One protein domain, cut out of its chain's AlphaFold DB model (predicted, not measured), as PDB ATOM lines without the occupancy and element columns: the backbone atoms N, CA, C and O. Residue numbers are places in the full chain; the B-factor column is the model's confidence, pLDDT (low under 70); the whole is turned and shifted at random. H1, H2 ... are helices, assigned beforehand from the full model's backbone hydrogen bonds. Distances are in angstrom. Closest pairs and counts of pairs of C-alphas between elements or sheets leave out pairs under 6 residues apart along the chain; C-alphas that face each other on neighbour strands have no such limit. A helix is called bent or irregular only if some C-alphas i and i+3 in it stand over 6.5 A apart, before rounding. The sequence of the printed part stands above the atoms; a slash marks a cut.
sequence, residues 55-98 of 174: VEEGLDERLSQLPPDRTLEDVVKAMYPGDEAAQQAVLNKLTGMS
ATOM      1  N   VAL A  55    -102.967 -35.732  -4.202       70.44
ATOM      2  CA  VAL A  55    -103.058 -36.461  -2.934       70.44
ATOM      3  C   VAL A  55    -103.640 -37.846  -3.208       70.44
ATOM      4  O   VAL A  55    -104.859 -38.011  -3.266       70.44
ATOM      5  N   GLU A  56    -102.782 -38.847  -3.391       57.50
ATOM      6  CA  GLU A  56    -103.194 -40.224  -3.717       57.50
ATOM      7  C   GLU A  56    -103.941 -40.914  -2.563       57.50
ATOM      8  O   GLU A  56    -104.834 -41.734  -2.789       57.50
ATOM      9  N   GLU A  57    -103.621 -40.567  -1.314       69.25
ATOM     10  CA  GLU A  57    -104.235 -41.187  -0.139       69.25
ATOM     11  C   GLU A  57    -105.744 -40.904  -0.092       69.25
ATOM     12  O   GLU A  57    -106.182 -39.752  -0.028       69.25
ATOM     13  N   GLY A  58    -106.550 -41.970  -0.142       64.12
ATOM     14  CA  GLY A  58    -108.012 -41.894  -0.120       64.12
ATOM     15  C   GLY A  58    -108.641 -41.311  -1.389       64.12
ATOM     16  O   GLY A  58    -109.830 -40.991  -1.373       64.12
ATOM     17  N   LEU A  59    -107.880 -41.156  -2.480       67.12
ATOM     18  CA  LEU A  59    -108.378 -40.568  -3.723       67.12
ATOM     19  C   LEU A  59    -109.562 -41.354  -4.299       67.12
ATOM     20  O   LEU A  59    -110.580 -40.749  -4.626       67.12
ATOM     21  N   ASP A  60    -109.467 -42.683  -4.368       56.28
ATOM     22  CA  ASP A  60    -110.545 -43.545  -4.871       56.28
ATOM     23  C   ASP A  60    -111.837 -43.392  -4.063       56.28
ATOM     24  O   ASP A  60    -112.920 -43.255  -4.630       56.28
ATOM     25  N   GLU A  61    -111.722 -43.345  -2.734       65.69
ATOM     26  CA  GLU A  61    -112.854 -43.146  -1.831       65.69
ATOM     27  C   GLU A  61    -113.517 -41.786  -2.103       65.69
ATOM     28  O   GLU A  61    -114.726 -41.718  -2.331       65.69
ATOM     29  N   ARG A  62    -112.724 -40.707  -2.185       81.00
ATOM     30  CA  ARG A  62    -113.225 -39.352  -2.475       81.00
ATOM     31  C   ARG A  62    -113.876 -39.261  -3.853       81.00
ATOM     32  O   ARG A  62    -114.933 -38.652  -3.979       81.00
ATOM     33  N   LEU A  63    -113.283 -39.886  -4.870       72.00
ATOM     34  CA  LEU A  63    -113.835 -39.925  -6.226       72.00
ATOM     35  C   LEU A  63    -115.123 -40.753  -6.310       72.00
ATOM     36  O   LEU A  63    -116.034 -40.392  -7.056       72.00
ATOM     37  N   SER A  64    -115.223 -41.839  -5.540       69.19
ATOM     38  CA  SER A  64    -116.420 -42.688  -5.483       69.19
ATOM     39  C   SER A  64    -117.606 -42.015  -4.784       69.19
ATOM     40  O   SER A  64    -118.754 -42.320  -5.100       69.19
ATOM     41  N   GLN A  65    -117.330 -41.075  -3.876       80.75
ATOM     42  CA  GLN A  65    -118.337 -40.282  -3.165       80.75
ATOM     43  C   GLN A  65    -118.833 -39.072  -3.968       80.75
ATOM     44  O   GLN A  65    -119.746 -38.376  -3.517       80.75
ATOM     45  N   LEU A  66    -118.262 -38.806  -5.148       72.69
ATOM     46  CA  LEU A  66    -118.707 -37.697  -5.983       72.69
ATOM     47  C   LEU A  66    -120.134 -37.930  -6.505       72.69
ATOM     48  O   LEU A  66    -120.466 -39.045  -6.922       72.69
ATOM     49  N   PRO A  67    -120.970 -36.877  -6.543       68.62
ATOM     50  CA  PRO A  67    -122.329 -36.981  -7.049       68.62
ATOM     51  C   PRO A  67    -122.352 -37.383  -8.539       68.62
ATOM     52  O   PRO A  67    -121.376 -37.176  -9.274       68.62
ATOM     53  N   PRO A  68    -123.449 -37.993  -9.023       56.66
ATOM     54  CA  PRO A  68    -123.556 -38.436 -10.414       56.66
ATOM     55  C   PRO A  68    -123.468 -37.278 -11.424       56.66
ATOM     56  O   PRO A  68    -123.014 -37.490 -12.547       56.66
ATOM     57  N   ASP A  69    -123.839 -36.067 -11.006       66.94
ATOM     58  CA  ASP A  69    -123.769 -34.789 -11.723       66.94
ATOM     59  C   ASP A  69    -122.523 -33.950 -11.370       66.94
ATOM     60  O   ASP A  69    -122.520 -32.735 -11.548       66.94
ATOM     61  N   ARG A  70    -121.451 -34.599 -10.891       69.12
ATOM     62  CA  ARG A  70    -120.172 -33.965 -10.521       69.12
ATOM     63  C   ARG A  70    -119.652 -32.958 -11.551       69.12
ATOM     64  O   ARG A  70    -119.600 -33.246 -12.753       69.12
ATOM     65  N   THR A  71    -119.168 -31.825 -11.054       76.06
ATOM     66  CA  THR A  71    -118.496 -30.802 -11.860       76.06
ATOM     67  C   THR A  71    -116.982 -31.019 -11.906       76.06
ATOM     68  O   THR A  71    -116.416 -31.874 -11.218       76.06
ATOM     69  N   LEU A  72    -116.296 -30.234 -12.742       69.62
ATOM     70  CA  LEU A  72    -114.835 -30.210 -12.766       69.62
ATOM     71  C   LEU A  72    -114.260 -29.757 -11.417       69.62
ATOM     72  O   LEU A  72    -113.252 -30.304 -10.970       69.62
ATOM     73  N   GLU A  73    -114.907 -28.794 -10.755       77.19
ATOM     74  CA  GLU A  73    -114.477 -28.341  -9.433       77.19
ATOM     75  C   GLU A  73    -114.562 -29.468  -8.403       77.19
ATOM     76  O   GLU A  73    -113.644 -29.615  -7.600       77.19
ATOM     77  N   ASP A  74    -115.598 -30.308  -8.466       74.56
ATOM     78  CA  ASP A  74    -115.761 -31.442  -7.553       74.56
ATOM     79  C   ASP A  74    -114.625 -32.465  -7.691       74.56
ATOM     80  O   ASP A  74    -114.080 -32.949  -6.696       74.56
ATOM     81  N   VAL A  75    -114.220 -32.763  -8.929       75.44
ATOM     82  CA  VAL A  75    -113.105 -33.680  -9.213       75.44
ATOM     83  C   VAL A  75    -111.778 -33.088  -8.744       75.44
ATOM     84  O   VAL A  75    -111.002 -33.766  -8.073       75.44
ATOM     85  N   VAL A  76    -111.520 -31.815  -9.046       77.19
ATOM     86  CA  VAL A  76    -110.284 -31.135  -8.634       77.19
ATOM     87  C   VAL A  76    -110.205 -31.035  -7.108       77.19
ATOM     88  O   VAL A  76    -109.163 -31.319  -6.521       77.19
ATOM     89  N   LYS A  77    -111.319 -30.740  -6.437       84.06
ATOM     90  CA  LYS A  77    -111.412 -30.734  -4.974       84.06
ATOM     91  C   LYS A  77    -111.155 -32.115  -4.365       84.06
ATOM     92  O   LYS A  77    -110.526 -32.206  -3.313       84.06
ATOM     93  N   ALA A  78    -111.600 -33.185  -5.023       77.38
ATOM     94  CA  ALA A  78    -111.294 -34.553  -4.609       77.38
ATOM     95  C   ALA A  78    -109.817 -34.936  -4.841       77.38
ATOM     96  O   ALA A  78    -109.283 -35.750  -4.090       77.38
ATOM     97  N   MET A  79    -109.144 -34.361  -5.840       75.44
ATOM     98  CA  MET A  79    -107.718 -34.602  -6.110       75.44
ATOM     99  C   MET A  79    -106.782 -33.814  -5.182       75.44
ATOM    100  O   MET A  79    -105.738 -34.335  -4.792       75.44
ATOM    101  N   TYR A  80    -107.178 -32.601  -4.785       82.38
ATOM    102  CA  TYR A  80    -106.372 -31.684  -3.968       82.38
ATOM    103  C   TYR A  80    -107.142 -31.223  -2.719       82.38
ATOM    104  O   TYR A  80    -107.477 -30.042  -2.584       82.38
ATOM    105  N   PRO A  81    -107.493 -32.137  -1.797       83.25
ATOM    106  CA  PRO A  81    -108.291 -31.795  -0.626       83.25
ATOM    107  C   PRO A  81    -107.553 -30.791   0.268       83.25
ATOM    108  O   PRO A  81    -106.429 -31.029   0.695       83.25
ATOM    109  N   GLY A  82    -108.205 -29.670   0.581       85.50
ATOM    110  CA  GLY A  82    -107.653 -28.651   1.480       85.50
ATOM    111  C   GLY A  82    -106.563 -27.754   0.878       85.50
ATOM    112  O   GLY A  82    -106.130 -26.831   1.561       85.50
ATOM    113  N   ASP A  83    -106.163 -27.966  -0.380       83.50
ATOM    114  CA  ASP A  83    -105.217 -27.100  -1.094       83.50
ATOM    115  C   ASP A  83    -105.940 -26.269  -2.164       83.50
ATOM    116  O   ASP A  83    -106.002 -26.617  -3.344       83.50
ATOM    117  N   GLU A  84    -106.533 -25.154  -1.737       86.50
ATOM    118  CA  GLU A  84    -107.281 -24.257  -2.627       86.50
ATOM    119  C   GLU A  84    -106.392 -23.610  -3.702       86.50
ATOM    120  O   GLU A  84    -106.865 -23.324  -4.805       86.50
ATOM    121  N   ALA A  85    -105.100 -23.414  -3.414       79.25
ATOM    122  CA  ALA A  85    -104.152 -22.840  -4.362       79.25
ATOM    123  C   ALA A  85    -103.857 -23.822  -5.506       79.25
ATOM    124  O   ALA A  85    -103.897 -23.430  -6.677       79.25
ATOM    125  N   ALA A  86    -103.642 -25.104  -5.189       72.19
ATOM    126  CA  ALA A  86    -103.514 -26.170  -6.180       72.19
ATOM    127  C   ALA A  86    -104.802 -26.343  -6.996       72.19
ATOM    128  O   ALA A  86    -104.745 -26.419  -8.225       72.19
ATOM    129  N   GLN A  87    -105.967 -26.320  -6.336       79.75
ATOM    130  CA  GLN A  87    -107.261 -26.420  -7.016       79.75
ATOM    131  C   GLN A  87    -107.449 -25.296  -8.042       79.75
ATOM    132  O   GLN A  87    -107.797 -25.564  -9.190       79.75
ATOM    133  N   GLN A  88    -107.175 -24.043  -7.666       77.31
ATOM    134  CA  GLN A  88    -107.298 -22.900  -8.574       77.31
ATOM    135  C   GLN A  88    -106.253 -22.917  -9.689       77.31
ATOM    136  O   GLN A  88    -106.584 -22.614 -10.833       77.31
ATOM    137  N   ALA A  89    -105.003 -23.290  -9.400       72.31
ATOM    138  CA  ALA A  89    -103.963 -23.407 -10.420       72.31
ATOM    139  C   ALA A  89    -104.345 -24.438 -11.494       72.31
ATOM    140  O   ALA A  89    -104.184 -24.189 -12.692       72.31
ATOM    141  N   VAL A  90    -104.906 -25.566 -11.061       62.75
ATOM    142  CA  VAL A  90    -105.409 -26.621 -11.939       62.75
ATOM    143  C   VAL A  90    -106.650 -26.134 -12.692       62.75
ATOM    144  O   VAL A  90    -106.649 -26.152 -13.918       62.75
ATOM    145  N   LEU A  91    -107.662 -25.582 -12.017       72.00
ATOM    146  CA  LEU A  91    -108.870 -25.061 -12.671       72.00
ATOM    147  C   LEU A  91    -108.575 -23.967 -13.702       72.00
ATOM    148  O   LEU A  91    -109.158 -24.002 -14.783       72.00
ATOM    149  N   ASN A  92    -107.647 -23.045 -13.430       73.62
ATOM    150  CA  ASN A  92    -107.255 -21.979 -14.360       73.62
ATOM    151  C   ASN A  92    -106.561 -22.527 -15.613       73.62
ATOM    152  O   ASN A  92    -106.803 -22.046 -16.720       73.62
ATOM    153  N   LYS A  93    -105.721 -23.558 -15.461       62.34
ATOM    154  CA  LYS A  93    -105.101 -24.240 -16.607       62.34
ATOM    155  C   LYS A  93    -106.133 -24.997 -17.438       62.34
ATOM    156  O   LYS A  93    -106.044 -25.015 -18.661       62.34
ATOM    157  N   LEU A  94    -107.118 -25.599 -16.777       55.41
ATOM    158  CA  LEU A  94    -108.114 -26.439 -17.430       55.41
ATOM    159  C   LEU A  94    -109.218 -25.626 -18.097       55.41
ATOM    160  O   LEU A  94    -109.577 -25.936 -19.217       55.41
ATOM    161  N   THR A  95    -109.724 -24.563 -17.473       60.72
ATOM    162  CA  THR A  95    -110.748 -23.685 -18.075       60.72
ATOM    163  C   THR A  95    -110.241 -22.928 -19.304       60.72
ATOM    164  O   THR A  95    -111.039 -22.583 -20.173       60.72
ATOM    165  N   GLY A  96    -108.923 -22.728 -19.427       49.69
ATOM    166  CA  GLY A  96    -108.286 -22.173 -20.627       49.69
ATOM    167  C   GLY A  96    -108.136 -23.154 -21.802       49.69
ATOM    168  O   GLY A  96    -107.876 -22.719 -22.922       49.69
ATOM    169  N   MET A  97    -108.314 -24.461 -21.579       47.75
ATOM    170  CA  MET A  97    -108.166 -25.522 -22.580       47.75
ATOM    171  C   MET A  97    -109.545 -26.153 -22.807       47.75
ATOM    172  O   MET A  97    -110.092 -26.733 -21.881       47.75
ATOM    173  N   SER A  98    -110.147 -25.998 -23.994       43.53
ATOM    174  CA  SER A  98    -111.550 -26.366 -24.287       43.53
ATOM    175  C   SER A  98    -112.006 -27.674 -23.604       43.53
ATOM    176  O   SER A  98    -111.723 -28.797 -24.024       43.53
TER     177      SER A  98
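Overview. This is residues 55 to 98 of the 174 residues of an uncharacterized protein of Actinopolyspora xinjiangensis (UniProt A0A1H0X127). Three short helices stand in a slightly bent row, one layer thick, with H2 in the middle, H1 on one side of it and H3 on the other. The chain zigzags through them as two helical hairpins that share H2, and the helices are slanted to their neighbours. The printed part has 44 residues with three named helices, in the order H1, H2, H3, and no named strand; its class is all helix. It is only just compact, close to loose, with a radius of gyration of the C-alphas of 10.6 A. The C-alphas span 28 by 22 by 13 A along their three main axes.

Along the chain. The printed part begins at Val 55, with its C-alpha at (-103.058, -36.461, -2.934). H1 takes in residues 59 to 64, from Leu 59 to Ser 64, and measures 8.5 A from first to last C-alpha; C-alpha 59 is at (-108.378, -40.568, -3.723). H2 follows with residues 72 to 79, from Leu 72 to Met 79, 10.7 A long, beginning at C-alpha 72 at (-114.835, -30.210, -12.766). H3, residues 84 to 95, is the longest helix with 12 residues and measures 15.8 A; it ends at C-alpha 95 at (-110.748, -23.685, -18.075). No helix is bent.

Arrangement. H1 and H2 touch, and their closest C-alphas, those of Arg 62 and Ala 78, are 5.6 A apart. They form a helical hairpin, running opposite ways at a steep tilt of 43 degrees, with their centres 10.4 A apart. H2 also touches H3, which takes part with residues 87 to 91 alone. Their closest C-alphas, those of Val 76 and Gln 87, are 5.8 A apart. H2 and H3 form a second helical hairpin and run opposite ways at a steep tilt of 42 degrees, with their centres 9.8 A apart. H1 and H3 are apart. In H1, H2 and H3 every backbone O i to N i+4 pair is within hydrogen-bond range.

Size, cuts and confidence. The two C-alphas farthest apart, those of Glu 57 and Ser 98, are 29.3 A apart, and the first and last printed C-alphas, of Val 55 and Ser 98, are 25.1 A apart. The printed part has no cut. The link from H1 to H2 has 7 residues and is short; the link from H2 to H3 has 4 residues and is tight. The mean pLDDT of the printed part is 70.5. In this model 19 residues are under 70: residues 56 to 61, residue 64, residues 67 to 70, residue 72, residue 90 and residues 93 to 98.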